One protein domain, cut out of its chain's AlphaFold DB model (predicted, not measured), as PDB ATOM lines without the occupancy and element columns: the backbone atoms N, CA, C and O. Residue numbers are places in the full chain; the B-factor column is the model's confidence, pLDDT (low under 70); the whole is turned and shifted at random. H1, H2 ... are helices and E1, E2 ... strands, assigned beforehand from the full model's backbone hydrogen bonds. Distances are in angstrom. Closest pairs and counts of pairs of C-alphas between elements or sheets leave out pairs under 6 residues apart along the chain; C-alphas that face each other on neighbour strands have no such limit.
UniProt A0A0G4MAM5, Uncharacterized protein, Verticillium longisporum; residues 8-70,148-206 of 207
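AT A GLANCE: This is residues 8 to 70 and 148 to 206 of the 207 residues of an uncharacterized protein of Verticillium longisporum (UniProt A0A0G4MAM5). A twisted four-strand sheet, E4 E3 E6 E7, makes the core, and a smaller three-strand sheet, E1 E2 E5, lies to one side of it, joined to it by links. H1 is at one end of E4 and E3, H2 and H3 are near the other end, and the tail at residues 201 to 206 sticks out. The printed part has 122 residues, with three named helices and seven named strands in the order E1 E2 E3 H1 E4 E5 E6 E7 H2 H3; the larger sheet is mixed, the smaller one antiparallel. The class is mixed, helices and strands, with under half of the residues in named elements. The whole is compact, with a radius of gyration of the C-alphas of 15.7 A and spans of 40 by 39 by 29 A.

HOW THE PARTS SIT: In the larger sheet, E4, residues 50 to 56, is an edge strand antiparallel to E3, residues 32 to 36, at 152 degrees, with N 36 and O 50 at 2.8 A. E3 is parallel to E6, residues 159 to 161, at 38 degrees, with N 35 and O 159 at 2.9 A. E6 is parallel to the other edge strand, E7, residues 177 to 179, at 13 degrees, with N 160 and O 177 at 2.8 A. From edge to edge the strands' lines turn by 78 degrees. H1, residues 39 to 45, only grazes this sheet; its closest C-alphas to E4 are Cys 41 and Ala 50, 5.4 A apart. H2, residues 185 to 188, and H3, residues 191 to 205, also only graze it. H2 and H3 are close but not clearly touching, with the closest C-alphas, Gly 186 and Met 194, 7.2 A apart. In the smaller sheet, E1, residues 13 to 16, and E2, residues 23 to 26, form an antiparallel hairpin, with N 26 and O 13 at 2.8 A. E2 is antiparallel to E5, residues 60 to 63, with N 25 and O 61 at 2.8 A. E4 and E5 meet only through their link. Every O i to N i+4 pair is within hydrogen-bond range in H1 and H3; H2 is too short for such a pair.

IN THESE COORDINATES: E1 begins at C-alpha 13, (4.768, 77.292, 13.050). E4, the longest strand, measures 18.9 A from C-alpha 50 at (20.588, 69.634, 20.424); E3 measures 12.4 A. H3 measures 21.2 A and ends at C-alpha 205, (28.155, 95.112, 6.812).

THE WHOLE: The two farthest C-alphas, Phe 169 and Ser 206, are 46.2 A apart. Residues 71 to 147 are not printed, and C-alphas 70 and 148 are 10.5 A apart across the cut. The link from E6 to E7, residues 162 to 176, is long. Mean pLDDT of the printed part is 93.3; residues 204 to 206 are under 70.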
ATOM      1  N   PRO A   8       3.656  72.714   1.403       90.81
ATOM      2  CA  PRO A   8       2.711  73.820   1.279       90.81
ATOM      3  C   PRO A   8       2.049  74.139   2.620       90.81
ATOM      4  O   PRO A   8       1.735  73.226   3.382       90.81
ATOM      5  N   ASP A   9       1.856  75.430   2.896       91.94
ATOM      6  CA  ASP A   9       1.139  75.945   4.071       91.94
ATOM      7  C   ASP A   9       1.667  75.449   5.434       91.94
ATOM      8  O   ASP A   9       0.966  75.509   6.442       91.94
ATOM      9  N   LEU A  10       2.921  74.973   5.494       94.12
ATOM     10  CA  LEU A  10       3.523  74.508   6.748       94.12
ATOM     11  C   LEU A  10       3.769  75.650   7.740       94.12
ATOM     12  O   LEU A  10       3.699  75.448   8.950       94.12
ATOM     13  N   PHE A  11       4.117  76.829   7.228       95.44
ATOM     14  CA  PHE A  11       4.393  78.013   8.033       95.44
ATOM     15  C   PHE A  11       3.184  78.955   7.990       95.44
ATOM     16  O   PHE A  11       2.579  79.097   6.926       95.44
ATOM     17  N   PRO A  12       2.852  79.641   9.097       96.62
ATOM     18  CA  PRO A  12       3.625  79.754  10.337       96.62
ATOM     19  C   PRO A  12       3.610  78.505  11.236       96.62
ATOM     20  O   PRO A  12       2.603  77.814  11.337       96.62
ATOM     21  N   LEU A  13       4.715  78.266  11.952       96.19
ATOM     22  CA  LEU A  13       4.768  77.292  13.050       96.19
ATOM     23  C   LEU A  13       4.731  78.008  14.400       96.19
ATOM     24  O   LEU A  13       5.352  79.055  14.567       96.19
ATOM     25  N   HIS A  14       4.055  77.424  15.385       95.69
ATOM     26  CA  HIS A  14       3.999  77.957  16.745       95.69
ATOM     27  C   HIS A  14       4.947  77.205  17.677       95.69
ATOM     28  O   HIS A  14       5.214  76.014  17.496       95.69
ATOM     29  N   GLY A  15       5.461  77.913  18.677       95.75
ATOM     30  CA  GLY A  15       6.329  77.337  19.691       95.75
ATOM     31  C   GLY A  15       6.412  78.195  20.941       95.75
ATOM     32  O   GLY A  15       5.826  79.277  21.040       95.75
ATOM     33  N   GLY A  16       7.143  77.694  21.925       95.50
ATOM     34  CA  GLY A  16       7.327  78.363  23.195       95.50
ATOM     35  C   GLY A  16       8.087  77.534  24.217       95.50
ATOM     36  O   GLY A  16       8.467  76.390  23.991       95.50
ATOM     37  N   CYS A  17       8.315  78.129  25.381       95.38
ATOM     38  CA  CYS A  17       8.909  77.409  26.499       95.38
ATOM     39  C   CYS A  17       7.901  76.445  27.151       95.38
ATOM     40  O   CYS A  17       6.688  76.561  26.963       95.38
ATOM     41  N   ALA A  18       8.397  75.539  27.996       92.38
ATOM     42  CA  ALA A  18       7.580  74.494  28.619       92.38
ATOM     43  C   ALA A  18       6.464  75.013  29.543       92.38
ATOM     44  O   ALA A  18       5.477  74.313  29.737       92.38
ATOM     45  N   CYS A  19       6.596  76.213  30.121       91.94
ATOM     46  CA  CYS A  19       5.553  76.802  30.971       91.94
ATOM     47  C   CYS A  19       4.604  77.753  30.227       91.94
ATOM     48  O   CYS A  19       3.697  78.297  30.849       91.94
ATOM     49  N   GLY A  20       4.829  77.993  28.928       91.94
ATOM     50  CA  GLY A  20       3.998  78.872  28.104       91.94
ATOM     51  C   GLY A  20       4.195  80.382  28.319       91.94
ATOM     52  O   GLY A  20       3.527  81.180  27.671       91.94
ATOM     53  N   HIS A  21       5.141  80.794  29.173       93.19
ATOM     54  CA  HIS A  21       5.475  82.210  29.390       93.19
ATOM     55  C   HIS A  21       6.209  82.865  28.208       93.19
ATOM     56  O   HIS A  21       6.117  84.067  27.991       93.19
ATOM     57  N   ILE A  22       6.963  82.072  27.449       95.69
ATOM     58  CA  ILE A  22       7.539  82.489  26.173       95.69
ATOM     59  C   ILE A  22       6.736  81.782  25.099       95.69
ATOM     60  O   ILE A  22       6.718  80.550  25.088       95.69
ATOM     61  N   ARG A  23       6.106  82.543  24.206       96.44
ATOM     62  CA  ARG A  23       5.440  82.039  23.004       96.44
ATOM     63  C   ARG A  23       5.923  82.835  21.803       96.44
ATOM     64  O   ARG A  23       6.213  84.024  21.906       96.44
ATOM     65  N   TYR A  24       6.029  82.163  20.670       96.88
ATOM     66  CA  TYR A  24       6.462  82.777  19.428       96.88
ATOM     67  C   TYR A  24       5.858  82.060  18.223       96.88
ATOM     68  O   TYR A  24       5.359  80.933  18.308       96.88
ATOM     69  N   THR A  25       5.943  82.732  17.086       97.38
ATOM     70  CA  THR A  25       5.641  82.193  15.771       97.38
ATOM     71  C   THR A  25       6.901  82.208  14.917       97.38
ATOM     72  O   THR A  25       7.551  83.240  14.777       97.38
ATOM     73  N   LEU A  26       7.235  81.062  14.334       97.81
ATOM     74  CA  LEU A  26       8.237  80.929  13.289       97.81
ATOM     75  C   LEU A  26       7.550  81.179  11.943       97.81
ATOM     76  O   LEU A  26       6.827  80.323  11.428       97.81
ATOM     77  N   ALA A  27       7.742  82.376  11.394       97.62
ATOM     78  CA  ALA A  27       6.974  82.878  10.254       97.62
ATOM     79  C   ALA A  27       7.367  82.253   8.903       97.62
ATOM     80  O   ALA A  27       6.621  82.362   7.930       97.62
ATOM     81  N   ARG A  28       8.543  81.621   8.811       96.19
ATOM     82  CA  ARG A  28       9.093  81.080   7.561       96.19
ATOM     83  C   ARG A  28      10.027  79.898   7.820       96.19
ATOM     84  O   ARG A  28      10.584  79.754   8.906       96.19
ATOM     85  N   ALA A  29      10.253  79.100   6.777       97.19
ATOM     86  CA  ALA A  29      11.255  78.044   6.752       97.19
ATOM     87  C   ALA A  29      12.662  78.517   7.192       97.19
ATOM     88  O   ALA A  29      13.184  79.489   6.619       97.19
ATOM     89  N   PRO A  30      13.309  77.792   8.131       97.94
ATOM     90  CA  PRO A  30      14.709  77.992   8.508       97.94
ATOM     91  C   PRO A  30      15.659  77.906   7.321       97.94
ATOM     92  O   PRO A  30      15.426  77.129   6.393       97.94
ATOM     93  N   LEU A  31      16.766  78.642   7.388       97.88
ATOM     94  CA  LEU A  31      17.872  78.566   6.431       97.88
ATOM     95  C   LEU A  31      18.449  77.145   6.364       97.88
ATOM     96  O   LEU A  31      18.658  76.615   5.274       97.88
ATOM     97  N   ALA A  32      18.619  76.519   7.529       97.69
ATOM     98  CA  ALA A  32      18.921  75.101   7.694       97.69
ATOM     99  C   ALA A  32      18.522  74.635   9.097       97.69
ATOM    100  O   ALA A  32      18.447  75.440  10.028       97.69
ATOM    101  N   VAL A  33      18.324  73.335   9.264       97.88
ATOM    102  CA  VAL A  33      18.183  72.677  10.565       97.88
ATOM    103  C   VAL A  33      19.357  71.725  10.751       97.88
ATOM    104  O   VAL A  33      19.689  70.951   9.859       97.88
ATOM    105  N   HIS A  34      20.004  71.746  11.914       97.88
ATOM    106  CA  HIS A  34      21.068  70.790  12.218       97.88
ATOM    107  C   HIS A  34      20.922  70.175  13.604       97.88
ATOM    108  O   HIS A  34      20.457  70.814  14.547       97.88
ATOM    109  N   ALA A  35      21.404  68.944  13.745       97.69
ATOM    110  CA  ALA A  35      21.627  68.304  15.032       97.69
ATOM    111  C   ALA A  35      23.098  68.478  15.434       97.69
ATOM    112  O   ALA A  35      24.002  67.959  14.775       97.69
ATOM    113  N   CYS A  36      23.347  69.199  16.525       97.31
ATOM    114  CA  CYS A  36      24.684  69.434  17.055       97.31
ATOM    115  C   CYS A  36      25.031  68.436  18.161       97.31
ATOM    116  O   CYS A  36      24.384  68.401  19.211       97.31
ATOM    117  N   HIS A  37      26.091  67.657  17.933       97.81
ATOM    118  CA  HIS A  37      26.547  66.582  18.821       97.81
ATOM    119  C   HIS A  37      27.677  67.015  19.756       97.81
ATOM    120  O   HIS A  37      28.240  66.175  20.450       97.81
ATOM    121  N   CYS A  38      28.043  68.299  19.808       95.31
ATOM    122  CA  CYS A  38      29.137  68.727  20.679       95.31
ATOM    123  C   CYS A  38      28.777  68.535  22.170       95.31
ATOM    124  O   CYS A  38      27.604  68.666  22.540       95.31
ATOM    125  N   PRO A  39      29.755  68.279  23.062       95.06
ATOM    126  CA  PRO A  39      29.479  68.035  24.482       95.06
ATOM    127  C   PRO A  39      28.762  69.193  25.188       95.06
ATOM    128  O   PRO A  39      28.026  68.969  26.145       95.06
ATOM    129  N   LEU A  40      28.942  70.426  24.703       94.00
ATOM    130  CA  LEU A  40      28.203  71.585  25.201       94.00
ATOM    131  C   LEU A  40      26.720  71.479  24.834       94.00
ATOM    132  O   LEU A  40      25.887  71.554  25.720       94.00
ATOM    133  N   CYS A  41      26.368  71.200  23.575       94.94
ATOM    134  CA  CYS A  41      24.965  70.998  23.188       94.94
ATOM    135  C   CYS A  41      24.326  69.788  23.885       94.94
ATOM    136  O   CYS A  41      23.143  69.840  24.221       94.94
ATOM    137  N   GLN A  42      25.097  68.730  24.154       96.06
ATOM    138  CA  GLN A  42      24.640  67.603  24.975       96.06
ATOM    139  C   GLN A  42      24.320  68.046  26.407       96.06
ATOM    140  O   GLN A  42      23.249  67.747  26.923       96.06
ATOM    141  N   ARG A  43      25.215  68.818  27.035       94.50
ATOM    142  CA  ARG A  43      25.011  69.366  28.382       94.50
ATOM    143  C   ARG A  43      23.820  70.320  28.443       94.50
ATOM    144  O   ARG A  43      23.002  70.192  29.343       94.50
ATOM    145  N   GLU A  44      23.707  71.229  27.480       93.19
ATOM    146  CA  GLU A  44      22.637  72.230  27.436       93.19
ATOM    147  C   GLU A  44      21.247  71.611  27.251       93.19
ATOM    148  O   GLU A  44      20.264  72.152  27.751       93.19
ATOM    149  N   SER A  45      21.154  70.501  26.514       93.38
ATOM    150  CA  SER A  45      19.885  69.808  26.254       93.38
ATOM    151  C   SER A  45      19.589  68.676  27.237       93.38
ATOM    152  O   SER A  45      18.456  68.207  27.292       93.38
ATOM    153  N   GLY A  46      20.599  68.182  27.959       94.12
ATOM    154  CA  GLY A  46      20.514  66.923  28.703       94.12
ATOM    155  C   GLY A  46      20.356  65.679  27.813       94.12
ATOM    156  O   GLY A  46      20.068  64.602  28.328       94.12
ATOM    157  N   SER A  47      20.532  65.807  26.491       94.75
ATOM    158  CA  SER A  47      20.328  64.750  25.493       94.75
ATOM    159  C   SER A  47      21.629  64.397  24.755       94.75
ATOM    160  O   SER A  47      22.704  64.924  25.037       94.75
ATOM    161  N   GLY A  48      21.556  63.478  23.787       96.56
ATOM    162  CA  GLY A  48      22.686  63.105  22.930       96.56
ATOM    163  C   GLY A  48      23.092  64.179  21.913       96.56
ATOM    164  O   GLY A  48      24.171  64.077  21.334       96.56
ATOM    165  N   PHE A  49      22.248  65.190  21.700       97.31
ATOM    166  CA  PHE A  49      22.454  66.325  20.798       97.31
ATOM    167  C   PHE A  49      21.411  67.414  21.080       97.31
ATOM    168  O   PHE A  49      20.395  67.156  21.721       97.31
ATOM    169  N   ALA A  50      21.627  68.612  20.537       96.75
ATOM    170  CA  ALA A  50      20.588  69.634  20.424       96.75
ATOM    171  C   ALA A  50      20.250  69.878  18.948       96.75
ATOM    172  O   ALA A  50      21.160  69.926  18.119       96.75
ATOM    173  N   ILE A  51      18.967  70.047  18.621       97.19
ATOM    174  CA  ILE A  51      18.530  70.403  17.266       97.19
ATOM    175  C   ILE A  51      18.276  71.908  17.205       97.19
ATOM    176  O   ILE A  51      17.505  72.446  18.007       97.19
ATOM    177  N   ASN A  52      18.930  72.576  16.258       97.75
ATOM    178  CA  ASN A  52      18.801  74.009  16.043       97.75
ATOM    179  C   ASN A  52      18.321  74.295  14.622       97.75
ATOM    180  O   ASN A  52      18.899  73.793  13.660       97.75
ATOM    181  N   ALA A  53      17.310  75.146  14.504       98.12
ATOM    182  CA  ALA A  53      16.926  75.798  13.265       98.12
ATOM    183  C   ALA A  53      17.659  77.139  13.164       98.12
ATOM    184  O   ALA A  53      17.499  78.005  14.023       98.12
ATOM    185  N   VAL A  54      18.461  77.306  12.118       98.06
ATOM    186  CA  VAL A  54      19.122  78.573  11.802       98.06
ATOM    187  C   VAL A  54      18.140  79.435  11.020       98.06
ATOM    188  O   VAL A  54      17.705  79.043   9.939       98.06
ATOM    189  N   ILE A  55      17.770  80.588  11.561       97.94
ATOM    190  CA  ILE A  55      16.738  81.461  10.996       97.94
ATOM    191  C   ILE A  55      17.101  82.926  11.238       97.94
ATOM    192  O   ILE A  55      17.765  83.264  12.216       97.94
ATOM    193  N   GLU A  56      16.664  83.800  10.345       97.38
ATOM    194  CA  GLU A  56      16.664  85.240  10.549       97.38
ATOM    195  C   GLU A  56      15.805  85.603  11.761       97.38
ATOM    196  O   GLU A  56      14.662  85.162  11.898       97.38
ATOM    197  N   THR A  57      16.351  86.425  12.648       96.94
ATOM    198  CA  THR A  57      15.709  86.760  13.926       96.94
ATOM    199  C   THR A  57      14.354  87.430  13.740       96.94
ATOM    200  O   THR A  57      13.437  87.177  14.514       96.94
ATOM    201  N   GLU A  58      14.186  88.218  12.675       96.50
ATOM    202  CA  GLU A  58      12.914  88.866  12.332       96.50
ATOM    203  C   GLU A  58      11.772  87.874  12.047       96.50
ATOM    204  O   GLU A  58      10.599  88.236  12.115       96.50
ATOM    205  N   HIS A  59      12.093  86.613  11.742       97.81
ATOM    206  CA  HIS A  59      11.105  85.566  11.500       97.81
ATOM    207  C   HIS A  59      10.730  84.780  12.764       97.81
ATOM    208  O   HIS A  59       9.901  83.872  12.679       97.81
ATOM    209  N   ILE A  60      11.292  85.136  13.925       97.56
ATOM    210  CA  ILE A  60      10.832  84.693  15.246       97.56
ATOM    211  C   ILE A  60       9.968  85.814  15.828       97.56
ATOM    212  O   ILE A  60      10.462  86.747  16.460       97.56
ATOM    213  N   VAL A  61       8.661  85.733  15.596       97.25
ATOM    214  CA  VAL A  61       7.705  86.773  15.987       97.25
ATOM    215  C   VAL A  61       7.155  86.460  17.383       97.25
ATOM    216  O   VAL A  61       6.543  85.401  17.549       97.25
ATOM    217  N   PRO A  62       7.338  87.331  18.393       95.75
ATOM    218  CA  PRO A  62       6.765  87.124  19.721       95.75
ATOM    219  C   PRO A  62       5.241  86.974  19.670       95.75
ATOM    220  O   PRO A  62       4.562  87.651  18.899       95.75
ATOM    221  N   ALA A  63       4.702  86.099  20.514       94.31
ATOM    222  CA  ALA A  63       3.269  85.908  20.698       94.31
ATOM    223  C   ALA A  63       2.906  86.059  22.188       94.31
ATOM    224  O   ALA A  63       3.783  85.886  23.040       94.31
ATOM    225  N   PRO A  64       1.636  86.360  22.521       94.06
ATOM    226  CA  PRO A  64       1.188  86.423  23.911       94.06
ATOM    227  C   PRO A  64       1.469  85.122  24.665       94.06
ATOM    228  O   PRO A  64       1.412  84.032  24.084       94.06
ATOM    229  N   SER A  65       1.736  85.227  25.967       92.06
ATOM    230  CA  SER A  65       1.843  84.061  26.843       92.06
ATOM    231  C   SER A  65       0.557  83.243  26.783       92.06
ATOM    232  O   SER A  65      -0.548  83.779  26.719       92.06
ATOM    233  N   ALA A  66       0.699  81.926  26.838       88.31
ATOM    234  CA  ALA A  66      -0.423  81.001  26.766       88.31
ATOM    235  C   ALA A  66      -0.247  79.873  27.781       88.31
ATOM    236  O   ALA A  66       0.845  79.658  28.306       88.31
ATOM    237  N   ALA A  67      -1.323  79.135  28.052       85.62
ATOM    238  CA  ALA A  67      -1.221  77.911  28.834       85.62
ATOM    239  C   ALA A  67      -0.252  76.926  28.147       85.62
ATOM    240  O   ALA A  67      -0.242  76.842  26.914       85.62
ATOM    241  N   PRO A  68       0.568  76.188  28.915       84.25
ATOM    242  CA  PRO A  68       1.456  75.196  28.337       84.25
ATOM    243  C   PRO A  68       0.648  74.100  27.637       84.25
ATOM    244  O   PRO A  68      -0.434  73.719  28.082       84.25
ATOM    245  N   VAL A  69       1.195  73.574  26.546       85.50
ATOM    246  CA  VAL A  69       0.626  72.447  25.803       85.50
ATOM    247  C   VAL A  69       1.653  71.330  25.706       85.50
ATOM    248  O   VAL A  69       2.857  71.589  25.711       85.50
ATOM    249  N   LEU A  70       1.191  70.086  25.610       85.31
ATOM    250  CA  LEU A  70       2.055  68.955  25.301       85.31
ATOM    251  C   LEU A  70       2.444  69.008  23.811       85.31
ATOM    252  O   LEU A  70       1.550  68.873  22.963       85.31
ATOM    253  N   THR A 148      11.371  73.290  21.046       95.62
ATOM    254  CA  THR A 148      10.405  74.240  21.623       95.62
ATOM    255  C   THR A 148       9.230  74.542  20.693       95.62
ATOM    256  O   THR A 148       8.376  75.351  21.039       95.62
ATOM    257  N   LEU A 149       9.164  73.914  19.515       95.69
ATOM    258  CA  LEU A 149       8.007  74.012  18.627       95.69
ATOM    259  C   LEU A 149       6.875  73.114  19.123       95.69
ATOM    260  O   LEU A 149       7.102  72.027  19.650       95.69
ATOM    261  N   ASP A 150       5.641  73.537  18.882       94.12
ATOM    262  CA  ASP A 150       4.464  72.728  19.195       94.12
ATOM    263  C   ASP A 150       4.384  71.492  18.274       94.12
ATOM    264  O   ASP A 150       3.911  70.431  18.676       94.12
ATOM    265  N   ARG A 151       4.902  71.607  17.043       91.25
ATOM    266  CA  ARG A 151       5.098  70.507  16.085       91.25
ATOM    267  C   ARG A 151       6.583  70.157  16.003       91.25
ATOM    268  O   ARG A 151       7.355  70.863  15.360       91.25
ATOM    269  N   LEU A 152       6.977  69.072  16.664       85.12
ATOM    270  CA  LEU A 152       8.376  68.624  16.749       85.12
ATOM    271  C   LEU A 152       8.821  67.773  15.553       85.12
ATOM    272  O   LEU A 152      10.011  67.663  15.281       85.12
ATOM    273  N   ASP A 153       7.860  67.175  14.859       87.06
ATOM    274  CA  ASP A 153       8.024  66.173  13.803       87.06
ATOM    275  C   ASP A 153       8.241  66.773  12.407       87.06
ATOM    276  O   ASP A 153       8.476  66.049  11.444       87.06
ATOM    277  N   VAL A 154       8.119  68.096  12.270       91.19
ATOM    278  CA  VAL A 154       8.090  68.755  10.954       91.19
ATOM    279  C   VAL A 154       9.445  69.293  10.505       91.19
ATOM    280  O   VAL A 154       9.648  69.467   9.308       91.19
ATOM    281  N   LEU A 155      10.375  69.561  11.429       94.06
ATOM    282  CA  LEU A 155      11.700  70.117  11.126       94.06
ATOM    283  C   LEU A 155      12.803  69.082  11.363       94.06
ATOM    284  O   LEU A 155      13.532  69.143  12.355       94.06
ATOM    285  N   GLU A 156      12.928  68.145  10.428       92.69
ATOM    286  CA  GLU A 156      14.020  67.169  10.421       92.69
ATOM    287  C   GLU A 156      15.381  67.829  10.104       92.69
ATOM    288  O   GLU A 156      15.428  68.772   9.307       92.69
ATOM    289  N   PRO A 157      16.504  67.365  10.692       95.44
ATOM    290  CA  PRO A 157      17.825  67.934  10.424       95.44
ATOM    291  C   PRO A 157      18.315  67.723   8.984       95.44
ATOM    292  O   PRO A 157      18.352  66.601   8.484       95.44
ATOM    293  N   ASP A 158      18.838  68.785   8.369       96.31
ATOM    294  CA  ASP A 158      19.582  68.738   7.102       96.31
ATOM    295  C   ASP A 158      20.994  68.159   7.276       96.31
ATOM    296  O   ASP A 158      21.604  67.643   6.331       96.31
ATOM    297  N   ALA A 159      21.548  68.295   8.485       97.44
ATOM    298  CA  ALA A 159      22.910  67.900   8.808       97.44
ATOM    299  C   ALA A 159      23.091  67.517  10.283       97.44
ATOM    300  O   ALA A 159      22.486  68.089  11.192       97.44
ATOM    301  N   HIS A 160      24.026  66.603  10.526       98.19
ATOM    302  CA  HIS A 160      24.622  66.338  11.828       98.19
ATOM    303  C   HIS A 160      26.019  66.958  11.876       98.19
ATOM    304  O   HIS A 160      26.854  66.654  11.026       98.19
ATOM    305  N   ILE A 161      26.286  67.793  12.879       97.75
ATOM    306  CA  ILE A 161      27.591  68.444  13.079       97.75
ATOM    307  C   ILE A 161      28.250  67.981  14.375       97.75
ATOM    308  O   ILE A 161      27.566  67.611  15.337       97.75
ATOM    309  N   PHE A 162      29.582  68.038  14.415       97.19
ATOM    310  CA  PHE A 162      30.405  67.559  15.531       97.19
ATOM    311  C   PHE A 162      30.205  66.070  15.859       97.19
ATOM    312  O   PHE A 162      30.203  65.675  17.030       97.19
ATOM    313  N   VAL A 163      30.035  65.228  14.832       97.31
ATOM    314  CA  VAL A 163      29.697  63.803  15.012       97.31
ATOM    315  C   VAL A 163      30.780  62.985  15.725       97.31
ATOM    316  O   VAL A 163      30.424  61.990  16.356       97.31
ATOM    317  N   ARG A 164      32.040  63.446  15.773       95.94
ATOM    318  CA  ARG A 164      33.091  62.899  16.656       95.94
ATOM    319  C   ARG A 164      32.669  62.716  18.113       95.94
ATOM    320  O   ARG A 164      33.211  61.866  18.808       95.94
ATOM    321  N   SER A 165      31.738  63.537  18.606       96.62
ATOM    322  CA  SER A 165      31.256  63.498  19.992       96.62
ATOM    323  C   SER A 165      29.900  62.801  20.141       96.62
ATOM    324  O   SER A 165      29.363  62.746  21.249       96.62
ATOM    325  N   LYS A 166      29.340  62.255  19.052       96.81
ATOM    326  CA  LYS A 166      28.037  61.586  19.042       96.81
ATOM    327  C   LYS A 166      28.021  60.418  20.024       96.81
ATOM    328  O   LYS A 166      28.881  59.540  20.009       96.81
ATOM    329  N   ARG A 167      26.964  60.350  20.830       96.25
ATOM    330  CA  ARG A 167      26.717  59.221  21.731       96.25
ATOM    331  C   ARG A 167      26.502  57.923  20.935       96.25
ATOM    332  O   ARG A 167      25.833  57.918  19.904       96.25
ATOM    333  N   GLY A 168      27.035  56.805  21.434       94.44
ATOM    334  CA  GLY A 168      26.985  55.512  20.734       94.44
ATOM    335  C   GLY A 168      25.569  55.028  20.395       94.44
ATOM    336  O   GLY A 168      25.363  54.480  19.320       94.44
ATOM    337  N   PHE A 169      24.586  55.310  21.258       94.81
ATOM    338  CA  PHE A 169      23.186  54.909  21.057       94.81
ATOM    339  C   PHE A 169      22.444  55.713  19.975       94.81
ATOM    340  O   PHE A 169      21.371  55.308  19.541       94.81
ATOM    341  N   VAL A 170      22.977  56.866  19.553       95.62
ATOM    342  CA  VAL A 170      22.318  57.722  18.560       95.62
ATOM    343  C   VAL A 170      22.635  57.191  17.165       95.62
ATOM    344  O   VAL A 170      23.766  57.321  16.689       95.62
ATOM    345  N   VAL A 171      21.650  56.597  16.497       94.00
ATOM    346  CA  VAL A 171      21.773  56.142  15.106       94.00
ATOM    347  C   VAL A 171      21.438  57.302  14.171       94.00
ATOM    348  O   VAL A 171      20.421  57.965  14.347       94.00
ATOM    349  N   LEU A 172      22.312  57.573  13.200       93.56
ATOM    350  CA  LEU A 172      22.103  58.636  12.213       93.56
ATOM    351  C   LEU A 172      21.492  58.056  10.939       93.56
ATOM    352  O   LEU A 172      21.947  57.007  10.475       93.56
ATOM    353  N   GLY A 173      20.525  58.760  10.347       86.38
ATOM    354  CA  GLY A 173      19.949  58.394   9.051       86.38
ATOM    355  C   GLY A 173      21.027  58.280   7.969       86.38
ATOM    356  O   GLY A 173      22.008  59.028   7.992       86.38
ATOM    357  N   ALA A 174      20.883  57.317   7.053       83.62
ATOM    358  CA  ALA A 174      21.880  57.040   6.012       83.62
ATOM    359  C   ALA A 174      22.140  58.257   5.106       83.62
ATOM    360  O   ALA A 174      23.291  58.555   4.806       83.62
ATOM    361  N   GLU A 175      21.077  58.990   4.773       85.44
ATOM    362  CA  GLU A 175      21.091  60.091   3.802       85.44
ATOM    363  C   GLU A 175      21.387  61.469   4.420       85.44
ATOM    364  O   GLU A 175      21.706  62.419   3.706       85.44
ATOM    365  N   THR A 176      21.278  61.620   5.746       90.75
ATOM    366  CA  THR A 176      21.516  62.918   6.391       90.75
ATOM    367  C   THR A 176      23.010  63.214   6.427       90.75
ATOM    368  O   THR A 176      23.804  62.393   6.897       90.75
ATOM    369  N   ARG A 177      23.398  64.411   5.976       95.62
ATOM    370  CA  ARG A 177      24.802  64.844   5.909       95.62
ATOM    371  C   ARG A 177      25.454  64.824   7.291       95.62
ATOM    372  O   ARG A 177      24.808  65.117   8.296       95.62
ATOM    373  N   ARG A 178      26.748  64.497   7.350       97.25
ATOM    374  CA  ARG A 178      27.502  64.329   8.603       97.25
ATOM    375  C   ARG A 178      28.820  65.069   8.511       97.25
ATOM    376  O   ARG A 178      29.555  64.897   7.546       97.25
ATOM    377  N   PHE A 179      29.120  65.845   9.539       97.56
ATOM    378  CA  PHE A 179      30.331  66.643   9.613       97.56
ATOM    379  C   PHE A 179      31.009  66.427  10.963       97.56
ATOM    380  O   PHE A 179      30.369  66.477  12.019       97.56
ATOM    381  N   GLU A 180      32.323  66.213  10.936       96.25
ATOM    382  CA  GLU A 180      33.145  66.115  12.150       96.25
ATOM    383  C   GLU A 180      33.241  67.448  12.903       96.25
ATOM    384  O   GLU A 180      33.527  67.475  14.103       96.25
ATOM    385  N   GLU A 181      32.956  68.550  12.210       94.12
ATOM    386  CA  GLU A 181      32.971  69.930  12.692       94.12
ATOM    387  C   GLU A 181      31.710  70.675  12.231       94.12
ATOM    388  O   GLU A 181      30.729  70.055  11.819       94.12
ATOM    389  N   HIS A 182      31.711  72.005  12.330       94.00
ATOM    390  CA  HIS A 182      30.655  72.824  11.746       94.00
ATOM    391  C   HIS A 182      30.782  72.839  10.212       94.00
ATOM    392  O   HIS A 182      31.883  72.978   9.682       94.00
ATOM    393  N   TYR A 183      29.663  72.721   9.495       95.50
ATOM    394  CA  TYR A 183      29.634  72.813   8.030       95.50
ATOM    395  C   TYR A 183      29.886  74.247   7.538       95.50
ATOM    396  O   TYR A 183      29.703  75.213   8.289       95.50
ATOM    397  N   ARG A 184      30.211  74.411   6.251       94.62
ATOM    398  CA  ARG A 184      30.098  75.713   5.572       94.62
ATOM    399  C   ARG A 184      28.675  75.865   5.029       94.62
ATOM    400  O   ARG A 184      28.133  74.878   4.538       94.62
ATOM    401  N   PRO A 185      28.046  77.056   5.084       94.06
ATOM    402  CA  PRO A 185      26.664  77.224   4.624       94.06
ATOM    403  C   PRO A 185      26.402  76.657   3.222       94.06
ATOM    404  O   PRO A 185      25.416  75.955   3.040       94.06
ATOM    405  N   GLY A 186      27.326  76.843   2.270       94.19
ATOM    406  CA  GLY A 186      27.197  76.308   0.906       94.19
ATOM    407  C   GLY A 186      27.152  74.775   0.790       94.19
ATOM    408  O   GLY A 186      26.714  74.275  -0.239       94.19
ATOM    409  N   ASP A 187      27.551  74.033   1.827       94.56
ATOM    410  CA  ASP A 187      27.505  72.562   1.837       94.56
ATOM    411  C   ASP A 187      26.114  72.024   2.227       94.56
ATOM    412  O   ASP A 187      25.804  70.850   2.003       94.56
ATOM    413  N   VAL A 188      25.283  72.858   2.867       96.12
ATOM    414  CA  VAL A 188      24.021  72.434   3.500       96.12
ATOM    415  C   VAL A 188      22.826  73.263   3.037       96.12
ATOM    416  O   VAL A 188      21.759  72.698   2.803       96.12
ATOM    417  N   TYR A 189      22.984  74.580   2.916       96.31
ATOM    418  CA  TYR A 189      21.879  75.514   2.719       96.31
ATOM    419  C   TYR A 189      21.339  75.393   1.301       96.31
ATOM    420  O   TYR A 189      22.081  75.269   0.326       96.31
ATOM    421  N   ARG A 190      20.014  75.481   1.188       95.44
ATOM    422  CA  ARG A 190      19.326  75.547  -0.104       95.44
ATOM    423  C   ARG A 190      19.711  76.847  -0.836       95.44
ATOM    424  O   ARG A 190      19.992  77.837  -0.155       95.44
ATOM    425  N   PRO A 191      19.672  76.898  -2.182       95.31
ATOM    426  CA  PRO A 191      20.016  78.111  -2.936       95.31
ATOM    427  C   PRO A 191      19.269  79.367  -2.455       95.31
ATOM    428  O   PRO A 191      19.895  80.367  -2.118       95.31
ATOM    429  N   GLU A 192      17.951  79.267  -2.269       94.56
ATOM    430  CA  GLU A 192      17.102  80.335  -1.712       94.56
ATOM    431  C   GLU A 192      17.531  80.791  -0.297       94.56
ATOM    432  O   GLU A 192      17.436  81.963   0.058       94.56
ATOM    433  N   ALA A 193      18.017  79.866   0.539       96.56
ATOM    434  CA  ALA A 193      18.482  80.159   1.892       96.56
ATOM    435  C   ALA A 193      19.858  80.836   1.864       96.56
ATOM    436  O   ALA A 193      20.153  81.674   2.714       96.56
ATOM    437  N   MET A 194      20.693  80.514   0.875       96.31
ATOM    438  CA  MET A 194      21.962  81.204   0.659       96.31
ATOM    439  C   MET A 194      21.751  82.656   0.232       96.31
ATOM    440  O   MET A 194      22.415  83.533   0.781       96.31
ATOM    441  N   GLU A 195      20.808  82.926  -0.673       95.56
ATOM    442  CA  GLU A 195      20.444  84.294  -1.072       95.56
ATOM    443  C   GLU A 195      19.963  85.118   0.130       95.56
ATOM    444  O   GLU A 195      20.438  86.230   0.368       95.56
ATOM    445  N   ARG A 196      19.089  84.533   0.957       96.06
ATOM    446  CA  ARG A 196      18.614  85.148   2.205       96.06
ATOM    447  C   ARG A 196      19.754  85.433   3.183       96.06
ATOM    448  O   ARG A 196      19.869  86.548   3.690       96.06
ATOM    449  N   LEU A 197      20.639  84.460   3.411       94.06
ATOM    450  CA  LEU A 197      21.805  84.639   4.278       94.06
ATOM    451  C   LEU A 197      22.712  85.772   3.774       94.06
ATOM    452  O   LEU A 197      23.188  86.581   4.569       94.06
ATOM    453  N   GLN A 198      22.952  85.842   2.464       93.06
ATOM    454  CA  GLN A 198      23.757  86.897   1.852       93.06
ATOM    455  C   GLN A 198      23.117  88.276   2.023       93.06
ATOM    456  O   GLN A 198      23.835  89.221   2.347       93.06
ATOM    457  N   ALA A 199      21.795  88.389   1.871       92.75
ATOM    458  CA  ALA A 199      21.072  89.637   2.095       92.75
ATOM    459  C   ALA A 199      21.233  90.133   3.543       92.75
ATOM    460  O   ALA A 199      21.583  91.292   3.764       92.75
ATOM    461  N   VAL A 200      21.082  89.235   4.523       89.19
ATOM    462  CA  VAL A 200      21.265  89.556   5.946       89.19
ATOM    463  C   VAL A 200      22.701  89.990   6.250       89.19
ATOM    464  O   VAL A 200      22.925  91.042   6.848       89.19
ATOM    465  N   VAL A 201      23.693  89.211   5.806       82.94
ATOM    466  CA  VAL A 201      25.116  89.521   6.032       82.94
ATOM    467  C   VAL A 201      25.530  90.814   5.321       82.94
ATOM    468  O   VAL A 201      26.334  91.575   5.856       82.94
ATOM    469  N   GLY A 202      24.998  91.075   4.125       75.88
ATOM    470  CA  GLY A 202      25.235  92.308   3.375       75.88
ATOM    471  C   GLY A 202      24.668  93.541   4.079       75.88
ATOM    472  O   GLY A 202      25.363  94.552   4.190       75.88
ATOM    473  N   ALA A 203      23.453  93.437   4.625       72.75
ATOM    474  CA  ALA A 203      22.835  94.505   5.406       72.75
ATOM    475  C   ALA A 203      23.635  94.820   6.683       72.75
ATOM    476  O   ALA A 203      23.894  95.985   6.965       72.75
ATOM    477  N   SER A 204      24.116  93.800   7.407       63.97
ATOM    478  CA  SER A 204      24.918  93.993   8.629       63.97
ATOM    479  C   SER A 204      26.318  94.572   8.393       63.97
ATOM    480  O   SER A 204      26.913  95.085   9.330       63.97
ATOM    481  N   LYS A 205      26.871  94.476   7.176       59.69
ATOM    482  CA  LYS A 205      28.155  95.112   6.812       59.69
ATOM    483  C   LYS A 205      28.008  96.569   6.363       59.69
ATOM    484  O   LYS A 205      29.017  97.253   6.233       59.69
ATOM    485  N   SER A 206      26.784  96.999   6.062       52.69
ATOM    486  CA  SER A 206      26.478  98.342   5.546       52.69
ATOM    487  C   SER A 206      25.953  99.295   6.631       52.69
ATOM    488  O   SER A 206      25.695 100.459   6.329       52.69
TER     489      SER A 206